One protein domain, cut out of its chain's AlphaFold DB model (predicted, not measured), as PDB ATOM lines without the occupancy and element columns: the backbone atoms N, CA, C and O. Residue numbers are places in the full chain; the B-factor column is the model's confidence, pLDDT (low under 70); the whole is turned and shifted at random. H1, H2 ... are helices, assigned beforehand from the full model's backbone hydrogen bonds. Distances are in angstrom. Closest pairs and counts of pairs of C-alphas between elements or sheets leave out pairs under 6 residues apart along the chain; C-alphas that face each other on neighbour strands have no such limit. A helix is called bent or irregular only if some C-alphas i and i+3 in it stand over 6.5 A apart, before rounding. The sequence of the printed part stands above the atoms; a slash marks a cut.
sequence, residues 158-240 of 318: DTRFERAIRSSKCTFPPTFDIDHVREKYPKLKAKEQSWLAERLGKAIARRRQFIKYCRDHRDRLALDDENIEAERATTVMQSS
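AT A GLANCE: This is residues 158 to 240 of the 318 residues of the protein "Ankyrin repeat protein" of Trichoderma guizhouense (UniProt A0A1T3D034). One long helix, H4, makes the length of a rod: H1 stands about perpendicular to it and packs on its middle near Phe 210 with the part of H1 around Ala 164, H2 packs aslant on the first half of H4, and the short H3 sits at the corner between H2 and H4. Past Ala 222, the last residue of H4, the backbone folds back into H5, which is followed by an unnamed tail, residues 233 to 240. The printed part has 83 residues with five named helices, H1 to H5 in order, and no named strand; its class is all helix. It is loose, with a radius of gyration of the C-alphas of 16.7 A and spans of 54 by 22 by 18 A.

IN THESE COORDINATES: H1, residues 158 to 166, begins at C-alpha 158 (111.501, -5.479, 54.934) and is 12.0 A long. H2, residues 174 to 184, measures 15.4 A. H3 is residues 186 to 189, 5.4 A. H4, residues 191 to 222, runs 47.6 A from C-alpha 191 (137.244, 6.308, 39.378); it is irregular, with C-alphas 192 and 195 7.5 A apart. H5, residues 225 to 232, is 10.7 A long and ends at C-alpha 232 (94.822, -10.147, 36.981).

HOW THE PARTS SIT: H4 is the hub, touching three helices. With residues 206 to 213 alone it touches H1, about perpendicular at 84 degrees; the closest C-alphas, of Ala 164 and Phe 210, are 5.2 A apart. With residues 194 to 205 alone it touches H2, at a steep tilt of 56 degrees, opposite ways; the closest C-alphas are those of Ile 178 and Gly 201, 3.9 A. H3 and H4 touch only at the corner, closest at the C-alphas of Leu 188 and Ser 194, 5.5 A. H4 and H5 are close but not clearly touching: the closest C-alphas, of Arg 220 and Ile 228, are 7.0 A apart. H1 and H2 are apart. Each O i to N i+4 pair is within hydrogen-bond range in H1 and H2, 25 of 28 in H4 and 2 of 4 in H5; H3 is too short for such a pair.

THE WHOLE: The C-alphas of Glu 192 and Glu 226 are the two farthest apart, 54.6 A. The printed part has no cut, and no link is long. Mean pLDDT of the printed part is 77.4, with residues 158 to 159, 167 to 170 and 224 to 240 under 70.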
ATOM      1  N   ASP A 158     110.572  -4.761  55.804       55.78
ATOM      2  CA  ASP A 158     111.501  -5.479  54.934       55.78
ATOM      3  C   ASP A 158     110.766  -6.367  53.934       55.78
ATOM      4  O   ASP A 158     111.057  -6.332  52.740       55.78
ATOM      5  N   THR A 159     109.707  -7.062  54.358       65.50
ATOM      6  CA  THR A 159     108.922  -7.921  53.457       65.50
ATOM      7  C   THR A 159     108.216  -7.113  52.367       65.50
ATOM      8  O   THR A 159     108.145  -7.540  51.211       65.50
ATOM      9  N   ARG A 160     107.721  -5.911  52.695       71.06
ATOM     10  CA  ARG A 160     107.049  -5.036  51.726       71.06
ATOM     11  C   ARG A 160     108.042  -4.412  50.755       71.06
ATOM     12  O   ARG A 160     107.754  -4.370  49.559       71.06
ATOM     13  N   PHE A 161     109.174  -3.921  51.256       75.38
ATOM     14  CA  PHE A 161     110.212  -3.345  50.410       75.38
ATOM     15  C   PHE A 161     110.800  -4.406  49.480       75.38
ATOM     16  O   PHE A 161     110.813  -4.211  48.266       75.38
ATOM     17  N   GLU A 162     111.174  -5.571  50.006       73.81
ATOM     18  CA  GLU A 162     111.655  -6.690  49.198       73.81
ATOM     19  C   GLU A 162     110.642  -7.110  48.136       73.81
ATOM     20  O   GLU A 162     111.008  -7.282  46.972       73.81
ATOM     21  N   ARG A 163     109.356  -7.221  48.490       73.38
ATOM     22  CA  ARG A 163     108.308  -7.548  47.516       73.38
ATOM     23  C   ARG A 163     108.156  -6.472  46.445       73.38
ATOM     24  O   ARG A 163     107.963  -6.807  45.275       73.38
ATOM     25  N   ALA A 164     108.271  -5.195  46.797       76.00
ATOM     26  CA  ALA A 164     108.241  -4.113  45.816       76.00
ATOM     27  C   ALA A 164     109.395  -4.218  44.809       76.00
ATOM     28  O   ALA A 164     109.199  -3.969  43.619       76.00
ATOM     29  N   ILE A 165     110.578  -4.642  45.265       76.50
ATOM     30  CA  ILE A 165     111.726  -4.884  44.385       76.50
ATOM     31  C   ILE A 165     111.514  -6.142  43.526       76.50
ATOM     32  O   ILE A 165     111.768  -6.100  42.323       76.50
ATOM     33  N   ARG A 166     110.999  -7.240  44.104       74.62
ATOM     34  CA  ARG A 166     110.757  -8.517  43.398       74.62
ATOM     35  C   ARG A 166     109.623  -8.453  42.373       74.62
ATOM     36  O   ARG A 166     109.696  -9.118  41.349       74.62
ATOM     37  N   SER A 167     108.584  -7.662  42.634       64.31
ATOM     38  CA  SER A 167     107.423  -7.511  41.740       64.31
ATOM     39  C   SER A 167     107.710  -6.678  40.486       64.31
ATOM     40  O   SER A 167     106.873  -6.613  39.588       64.31
ATOM     41  N   SER A 168     108.880  -6.036  40.392       59.69
ATOM     42  CA  SER A 168     109.164  -5.130  39.282       59.69
ATOM     43  C   SER A 168     109.607  -5.867  38.017       59.69
ATOM     44  O   SER A 168     110.600  -6.593  38.009       59.69
ATOM     45  N   LYS A 169     108.942  -5.568  36.896       59.66
ATOM     46  CA  LYS A 169     109.448  -5.816  35.534       59.66
ATOM     47  C   LYS A 169     110.529  -4.784  35.142       59.66
ATOM     48  O   LYS A 169     110.468  -4.224  34.055       59.66
ATOM     49  N   CYS A 170     111.469  -4.463  36.039       58.16
ATOM     50  CA  CYS A 170     112.538  -3.474  35.824       58.16
ATOM     51  C   CYS A 170     112.032  -2.103  35.308       58.16
ATOM     52  O   CYS A 170     112.564  -1.550  34.351       58.16
ATOM     53  N   THR A 171     110.974  -1.546  35.919       70.75
ATOM     54  CA  THR A 171     110.386  -0.261  35.477       70.75
ATOM     55  C   THR A 171     111.369   0.913  35.584       70.75
ATOM     56  O   THR A 171     111.285   1.849  34.794       70.75
ATOM     57  N   PHE A 172     112.301   0.869  36.538       81.75
ATOM     58  CA  PHE A 172     113.274   1.939  36.770       81.75
ATOM     59  C   PHE A 172     114.705   1.404  36.625       81.75
ATOM     60  O   PHE A 172     115.269   0.894  37.597       81.75
ATOM     61  N   PRO A 173     115.306   1.495  35.423       86.00
ATOM     62  CA  PRO A 173     116.709   1.162  35.225       86.00
ATOM     63  C   PRO A 173     117.597   2.078  36.080       86.00
ATOM     64  O   PRO A 173     117.470   3.299  35.986       86.00
ATOM     65  N   PRO A 174     118.527   1.532  36.884       89.06
ATOM     66  CA  PRO A 174     119.323   2.342  37.802       89.06
ATOM     67  C   PRO A 174     120.327   3.258  37.094       89.06
ATOM     68  O   PRO A 174     120.862   4.155  37.729       89.06
ATOM     69  N   THR A 175     120.602   3.052  35.801       91.50
ATOM     70  CA  THR A 175     121.577   3.835  35.024       91.50
ATOM     71  C   THR A 175     121.290   5.333  35.085       91.50
ATOM     72  O   THR A 175     122.185   6.102  35.416       91.50
ATOM     73  N   PHE A 176     120.033   5.734  34.891       91.75
ATOM     74  CA  PHE A 176     119.630   7.142  34.929       91.75
ATOM     75  C   PHE A 176     119.863   7.782  36.303       91.75
ATOM     76  O   PHE A 176     120.359   8.902  36.390       91.75
ATOM     77  N   ASP A 177     119.543   7.069  37.385       93.19
ATOM     78  CA  ASP A 177     119.733   7.580  38.743       93.19
ATOM     79  C   ASP A 177     121.228   7.620  39.127       93.19
ATOM     80  O   ASP A 177     121.668   8.519  39.843       93.19
ATOM     81  N   ILE A 178     122.038   6.677  38.629       92.75
ATOM     82  CA  ILE A 178     123.500   6.683  38.805       92.75
ATOM     83  C   ILE A 178     124.114   7.893  38.099       92.75
ATOM     84  O   ILE A 178     124.921   8.607  38.697       92.75
ATOM     85  N   ASP A 179     123.726   8.140  36.850       91.88
ATOM     86  CA  ASP A 179     124.242   9.263  36.072       91.88
ATOM     87  C   ASP A 179     123.803  10.599  36.678       91.88
ATOM     88  O   ASP A 179     124.636  11.488  36.856       91.88
ATOM     89  N   HIS A 180     122.562  10.691  37.167       91.25
ATOM     90  CA  HIS A 180     122.097  11.844  37.937       91.25
ATOM     91  C   HIS A 180     122.975  12.123  39.169       91.25
ATOM     92  O   HIS A 180     123.379  13.262  39.408       91.25
ATOM     93  N   VAL A 181     123.311  11.092  39.956       93.31
ATOM     94  CA  VAL A 181     124.192  11.245  41.125       93.31
ATOM     95  C   VAL A 181     125.591  11.709  40.706       93.31
ATOM     96  O   VAL A 181     126.159  12.588  41.356       93.31
ATOM     97  N   ARG A 182     126.143  11.168  39.612       91.81
ATOM     98  CA  ARG A 182     127.454  11.576  39.076       91.81
ATOM     99  C   ARG A 182     127.464  13.030  38.620       91.81
ATOM    100  O   ARG A 182     128.444  13.736  38.850       91.81
ATOM    101  N   GLU A 183     126.405  13.477  37.955       91.81
ATOM    102  CA  GLU A 183     126.263  14.857  37.491       91.81
ATOM    103  C   GLU A 183     126.108  15.832  38.655       91.81
ATOM    104  O   GLU A 183     126.815  16.838  38.708       91.81
ATOM    105  N   LYS A 184     125.247  15.495  39.619       91.31
ATOM    106  CA  LYS A 184     124.967  16.329  40.791       91.31
ATOM    107  C   LYS A 184     126.157  16.441  41.742       91.31
ATOM    108  O   LYS A 184     126.348  17.483  42.366       91.31
ATOM    109  N   TYR A 185     126.965  15.387  41.846       90.69
ATOM    110  CA  TYR A 185     128.139  15.342  42.713       90.69
ATOM    111  C   TYR A 185     129.398  15.011  41.898       90.69
ATOM    112  O   TYR A 185     129.845  13.862  41.899       90.69
ATOM    113  N   PRO A 186     130.039  16.010  41.252       88.38
ATOM    114  CA  PRO A 186     131.182  15.786  40.362       88.38
ATOM    115  C   PRO A 186     132.364  15.046  41.003       88.38
ATOM    116  O   PRO A 186     133.092  14.343  40.308       88.38
ATOM    117  N   LYS A 187     132.532  15.144  42.331       88.25
ATOM    118  CA  LYS A 187     133.548  14.388  43.089       88.25
ATOM    119  C   LYS A 187     133.396  12.870  42.915       88.25
ATOM    120  O   LYS A 187     134.392  12.160  42.845       88.25
ATOM    121  N   LEU A 188     132.162  12.390  42.737       89.75
ATOM    122  CA  LEU A 188     131.848  10.973  42.539       89.75
ATOM    123  C   LEU A 188     132.115  10.476  41.106       89.75
ATOM    124  O   LEU A 188     131.949   9.287  40.841       89.75
ATOM    125  N   LYS A 189     132.534  11.354  40.179       83.69
ATOM    126  CA  LYS A 189     132.991  10.959  38.833       83.69
ATOM    127  C   LYS A 189     134.399  10.360  38.849       83.69
ATOM    128  O   LYS A 189     134.772   9.665  37.907       83.69
ATOM    129  N   ALA A 190     135.185  10.628  39.896       88.19
ATOM    130  CA  ALA A 190     136.503  10.031  40.056       88.19
ATOM    131  C   ALA A 190     136.384   8.501  40.148       88.19
ATOM    132  O   ALA A 190     135.515   7.975  40.847       88.19
ATOM    133  N   LYS A 191     137.285   7.778  39.471       84.12
ATOM    134  CA  LYS A 191     137.244   6.308  39.378       84.12
ATOM    135  C   LYS A 191     137.213   5.632  40.755       84.12
ATOM    136  O   LYS A 191     136.492   4.660  40.941       84.12
ATOM    137  N   GLU A 192     137.930   6.196  41.723       88.88
ATOM    138  CA  GLU A 192     138.010   5.717  43.111       88.88
ATOM    139  C   GLU A 192     136.672   5.801  43.868       88.88
ATOM    140  O   GLU A 192     136.430   5.026  44.791       88.88
ATOM    141  N   GLN A 193     135.779   6.713  43.470       88.44
ATOM    142  CA  GLN A 193     134.505   6.992  44.147       88.44
ATOM    143  C   GLN A 193     133.277   6.576  43.318       88.44
ATOM    144  O   GLN A 193     132.150   6.680  43.805       88.44
ATOM    145  N   SER A 194     133.468   6.050  42.099       88.19
ATOM    146  CA  SER A 194     132.369   5.638  41.206       88.19
ATOM    147  C   SER A 194     131.432   4.610  41.849       88.19
ATOM    148  O   SER A 194     130.222   4.646  41.618       88.19
ATOM    149  N   TRP A 195     131.956   3.734  42.714       93.88
ATOM    150  CA  TRP A 195     131.152   2.747  43.443       93.88
ATOM    151  C   TRP A 195     130.068   3.403  44.315       93.88
ATOM    152  O   TRP A 195     128.983   2.842  44.487       93.88
ATOM    153  N   LEU A 196     130.332   4.602  44.855       94.12
ATOM    154  CA  LEU A 196     129.387   5.324  45.701       94.12
ATOM    155  C   LEU A 196     128.255   5.919  44.863       94.12
ATOM    156  O   LEU A 196     127.093   5.804  45.253       94.12
ATOM    157  N   ALA A 197     128.568   6.474  43.687       92.88
ATOM    158  CA  ALA A 197     127.543   6.913  42.742       92.88
ATOM    159  C   ALA A 197     126.650   5.747  42.301       92.88
ATOM    160  O   ALA A 197     125.427   5.879  42.277       92.88
ATOM    161  N   GLU A 198     127.244   4.581  42.032       93.38
ATOM    162  CA  GLU A 198     126.486   3.373  41.711       93.38
ATOM    163  C   GLU A 198     125.565   2.935  42.850       93.38
ATOM    164  O   GLU A 198     124.397   2.615  42.620       93.38
ATOM    165  N   ARG A 199     126.077   2.915  44.084       94.69
ATOM    166  CA  ARG A 199     125.306   2.523  45.266       94.69
ATOM    167  C   ARG A 199     124.131   3.472  45.505       94.69
ATOM    168  O   ARG A 199     123.018   2.998  45.729       94.69
ATOM    169  N   LEU A 200     124.366   4.782  45.438       93.06
ATOM    170  CA  LEU A 200     123.335   5.803  45.638       93.06
ATOM    171  C   LEU A 200     122.290   5.779  44.517       93.06
ATOM    172  O   LEU A 200     121.099   5.745  44.810       93.06
ATOM    173  N   GLY A 201     122.710   5.705  43.251       92.25
ATOM    174  CA  GLY A 201     121.783   5.619  42.121       92.25
ATOM    175  C   GLY A 201     120.904   4.365  42.179       92.25
ATOM    176  O   GLY A 201     119.684   4.452  42.053       92.25
ATOM    177  N   LYS A 202     121.485   3.199  42.502       90.62
ATOM    178  CA  LYS A 202     120.713   1.962  42.736       90.62
ATOM    179  C   LYS A 202     119.723   2.108  43.897       90.62
ATOM    180  O   LYS A 202     118.618   1.573  43.816       90.62
ATOM    181  N   ALA A 203     120.092   2.804  44.973       89.44
ATOM    182  CA  ALA A 203     119.193   3.054  46.099       89.44
ATOM    183  C   ALA A 203     118.016   3.968  45.709       89.44
ATOM    184  O   ALA A 203     116.875   3.662  46.057       89.44
ATOM    185  N   ILE A 204     118.265   5.025  44.928       89.12
ATOM    186  CA  ILE A 204     117.222   5.920  44.399       89.12
ATOM    187  C   ILE A 204     116.253   5.138  43.502       89.12
ATOM    188  O   ILE A 204     115.043   5.192  43.729       89.12
ATOM    189  N   ALA A 205     116.764   4.341  42.559       88.38
ATOM    190  CA  ALA A 205     115.943   3.509  41.676       88.38
ATOM    191  C   ALA A 205     115.033   2.552  42.469       88.38
ATOM    192  O   ALA A 205     113.831   2.452  42.210       88.38
ATOM    193  N   ARG A 206     115.582   1.897  43.503       86.38
ATOM    194  CA  ARG A 206     114.818   1.029  44.414       86.38
ATOM    195  C   ARG A 206     113.742   1.797  45.186       86.38
ATOM    196  O   ARG A 206     112.628   1.297  45.321       86.38
ATOM    197  N   ARG A 207     114.028   3.017  45.656       86.12
ATOM    198  CA  ARG A 207     113.035   3.870  46.333       86.12
ATOM    199  C   ARG A 207     111.899   4.269  45.390       86.12
ATOM    200  O   ARG A 207     110.737   4.167  45.773       86.12
ATOM    201  N   ARG A 208     112.211   4.653  44.147       86.50
ATOM    202  CA  ARG A 208     111.208   4.952  43.104       86.50
ATOM    203  C   ARG A 208     110.332   3.738  42.807       86.50
ATOM    204  O   ARG A 208     109.112   3.866  42.749       86.50
ATOM    205  N   GLN A 209     110.941   2.556  42.715       85.25
ATOM    206  CA  GLN A 209     110.217   1.298  42.549       85.25
ATOM    207  C   GLN A 209     109.278   1.015  43.725       85.25
ATOM    208  O   GLN A 209     108.124   0.647  43.514       85.25
ATOM    209  N   PHE A 210     109.739   1.224  44.958       84.25
ATOM    210  CA  PHE A 210     108.897   1.079  46.141       84.25
ATOM    211  C   PHE A 210     107.714   2.053  46.131       84.25
ATOM    212  O   PHE A 210     106.584   1.633  46.365       84.25
ATOM    213  N   ILE A 211     107.946   3.330  45.812       85.56
ATOM    214  CA  ILE A 211     106.880   4.336  45.718       85.56
ATOM    215  C   ILE A 211     105.853   3.926  44.661       85.56
ATOM    216  O   ILE A 211     104.662   3.918  44.964       85.56
ATOM    217  N   LYS A 212     106.298   3.523  43.463       84.12
ATOM    218  CA  LYS A 212     105.404   3.023  42.412       84.12
ATOM    219  C   LYS A 212     104.584   1.831  42.902       84.12
ATOM    220  O   LYS A 212     103.369   1.865  42.819       84.12
ATOM    221  N   TYR A 213     105.230   0.832  43.502       83.00
ATOM    222  CA  TYR A 213     104.533  -0.322  44.071       83.00
ATOM    223  C   TYR A 213     103.451   0.087  45.087       83.00
ATOM    224  O   TYR A 213     102.379  -0.516  45.125       83.00
ATOM    225  N   CYS A 214     103.713   1.101  45.919       82.94
ATOM    226  CA  CYS A 214     102.721   1.608  46.864       82.94
ATOM    227  C   CYS A 214     101.528   2.266  46.154       82.94
ATOM    228  O   CYS A 214     100.395   1.989  46.538       82.94
ATOM    229  N   ARG A 215     101.783   3.073  45.115       84.50
ATOM    230  CA  ARG A 215     100.751   3.721  44.288       84.50
ATOM    231  C   ARG A 215      99.896   2.690  43.555       84.50
ATOM    232  O   ARG A 215      98.699   2.637  43.788       84.50
ATOM    233  N   ASP A 216     100.530   1.767  42.835       82.38
ATOM    234  CA  ASP A 216      99.854   0.674  42.125       82.38
ATOM    235  C   ASP A 216      99.037  -0.210  43.091       82.38
ATOM    236  O   ASP A 216      98.047  -0.837  42.720       82.38
ATOM    237  N   HIS A 217      99.467  -0.341  44.351       82.69
ATOM    238  CA  HIS A 217      98.686  -1.042  45.370       82.69
ATOM    239  C   HIS A 217      97.457  -0.246  45.821       82.69
ATOM    240  O   HIS A 217      96.399  -0.847  45.975       82.69
ATOM    241  N   ARG A 218      97.587   1.069  46.019       83.62
ATOM    242  CA  ARG A 218      96.479   1.967  46.369       83.62
ATOM    243  C   ARG A 218      95.443   2.037  45.246       83.62
ATOM    244  O   ARG A 218      94.259   1.919  45.527       83.62
ATOM    245  N   ASP A 219      95.875   2.126  43.993       83.25
ATOM    246  CA  ASP A 219      94.963   2.163  42.845       83.25
ATOM    247  C   ASP A 219      94.179   0.847  42.728       83.25
ATOM    248  O   ASP A 219      92.956   0.852  42.617       83.25
ATOM    249  N   ARG A 220      94.846  -0.299  42.929       82.50
ATOM    250  CA  ARG A 220      94.160  -1.599  43.040       82.50
ATOM    251  C   ARG A 220      93.204  -1.686  44.231       82.50
ATOM    252  O   ARG A 220      92.223  -2.409  44.147       82.50
ATOM    253  N   LEU A 221      93.475  -0.983  45.333       82.75
ATOM    254  CA  LEU A 221      92.556  -0.875  46.471       82.75
ATOM    255  C   LEU A 221      91.355   0.037  46.187       82.75
ATOM    256  O   LEU A 221      90.385  -0.047  46.941       82.75
ATOM    257  N   ALA A 222      91.356   0.813  45.102       77.44
ATOM    258  CA  ALA A 222      90.216   1.618  44.661       77.44
ATOM    259  C   ALA A 222      89.320   0.924  43.610       77.44
ATOM    260  O   ALA A 222      88.152   1.271  43.510       77.44
ATOM    261  N   LEU A 223      89.828  -0.054  42.848       78.44
ATOM    262  CA  LEU A 223      89.060  -0.763  41.801       78.44
ATOM    263  C   LEU A 223      88.105  -1.811  42.369       78.44
ATOM    264  O   LEU A 223      88.583  -2.643  43.115       78.44
ATOM    265  N   ASP A 224      86.839  -1.906  41.979       69.94
ATOM    266  CA  ASP A 224      85.954  -2.983  42.475       69.94
ATOM    267  C   ASP A 224      86.495  -4.407  42.220       69.94
ATOM    268  O   ASP A 224      87.322  -4.628  41.331       69.94
ATOM    269  N   ASP A 225      86.058  -5.384  43.025       66.19
ATOM    270  CA  ASP A 225      86.617  -6.747  43.011       66.19
ATOM    271  C   ASP A 225      86.486  -7.438  41.630       66.19
ATOM    272  O   ASP A 225      87.429  -8.109  41.207       66.19
ATOM    273  N   GLU A 226      85.421  -7.164  40.864       61.88
ATOM    274  CA  GLU A 226      85.242  -7.639  39.476       61.88
ATOM    275  C   GLU A 226      86.285  -7.055  38.501       61.88
ATOM    276  O   GLU A 226      86.856  -7.766  37.668       61.88
ATOM    277  N   ASN A 227      86.605  -5.763  38.635       61.34
ATOM    278  CA  ASN A 227      87.573  -5.075  37.773       61.34
ATOM    279  C   ASN A 227      89.016  -5.542  38.032       61.34
ATOM    280  O   ASN A 227      89.854  -5.532  37.126       61.34
ATOM    281  N   ILE A 228      89.310  -6.016  39.245       60.16
ATOM    282  CA  ILE A 228      90.619  -6.586  39.589       60.16
ATOM    283  C   ILE A 228      90.849  -7.921  38.871       60.16
ATOM    284  O   ILE A 228      91.979  -8.210  38.470       60.16
ATOM    285  N   GLU A 229      89.820  -8.758  38.707       57.34
ATOM    286  CA  GLU A 229      89.963 -10.049  38.020       57.34
ATOM    287  C   GLU A 229      90.295  -9.882  36.532       57.34
ATOM    288  O   GLU A 229      91.115 -10.635  35.999       57.34
ATOM    289  N   ALA A 230      89.766  -8.835  35.896       55.97
ATOM    290  CA  ALA A 230      90.129  -8.456  34.533       55.97
ATOM    291  C   ALA A 230      91.603  -8.007  34.424       55.97
ATOM    292  O   ALA A 230      92.315  -8.433  33.510       55.97
ATOM    293  N   GLU A 231      92.113  -7.219  35.379       54.19
ATOM    294  CA  GLU A 231      93.534  -6.824  35.413       54.19
ATOM    295  C   GLU A 231      94.482  -7.988  35.760       54.19
ATOM    296  O   GLU A 231      95.607  -8.058  35.242       54.19
ATOM    297  N   ARG A 232      94.042  -8.950  36.590       50.81
ATOM    298  CA  ARG A 232      94.822 -10.147  36.981       50.81
ATOM    299  C   ARG A 232      95.279 -10.985  35.790       50.81
ATOM    300  O   ARG A 232      96.333 -11.612  35.883       50.81
ATOM    301  N   ALA A 233      94.550 -10.968  34.674       44.19
ATOM    302  CA  ALA A 233      94.923 -11.695  33.460       44.19
ATOM    303  C   ALA A 233      96.252 -11.212  32.834       44.19
ATOM    304  O   ALA A 233      96.813 -11.900  31.982       44.19
ATOM    305  N   THR A 234      96.798 -10.062  33.259       42.72
ATOM    306  CA  THR A 234      97.982  -9.442  32.632       42.72
ATOM    307  C   THR A 234      99.216  -9.299  33.539       42.72
ATOM    308  O   THR A 234     100.327  -9.099  33.031       42.72
ATOM    309  N   THR A 235      99.088  -9.431  34.870       36.97
ATOM    310  CA  THR A 235     100.202  -9.140  35.799       36.97
ATOM    311  C   THR A 235     100.237 -10.055  37.035       36.97
ATOM    312  O   THR A 235      99.274 -10.155  37.788       36.97
ATOM    313  N   VAL A 236     101.389 -10.703  37.275       42.12
ATOM    314  CA  VAL A 236     101.647 -11.622  38.405       42.12
ATOM    315  C   VAL A 236     101.571 -10.877  39.747       42.12
ATOM    316  O   VAL A 236     102.310  -9.920  39.980       42.12
ATOM    317  N   MET A 237     100.681 -11.331  40.636       46.91
ATOM    318  CA  MET A 237     100.279 -10.628  41.858       46.91
ATOM    319  C   MET A 237     100.899 -11.252  43.120       46.91
ATOM    320  O   MET A 237     100.834 -12.461  43.318       46.91
ATOM    321  N   GLN A 238     101.434 -10.425  44.023       46.72
ATOM    322  CA  GLN A 238     101.757 -10.825  45.398       46.72
ATOM    323  C   GLN A 238     101.133  -9.829  46.381       46.72
ATOM    324  O   GLN A 238     101.371  -8.622  46.286       46.72
ATOM    325  N   SER A 239     100.313 -10.335  47.304       50.38
ATOM    326  CA  SER A 239      99.617  -9.530  48.310       50.38
ATOM    327  C   SER A 239     100.376  -9.424  49.635       50.38
ATOM    328  O   SER A 239     101.207 -10.269  49.970       50.38
ATOM    329  N   SER A 240     100.072  -8.359  50.379       50.78
ATOM    330  CA  SER A 240     100.550  -8.025  51.719       50.78
ATOM    331  C   SER A 240      99.893  -8.882  52.802       50.78
ATOM    332  O   SER A 240      99.095  -8.345  53.565       50.78
TER     333      SER A 240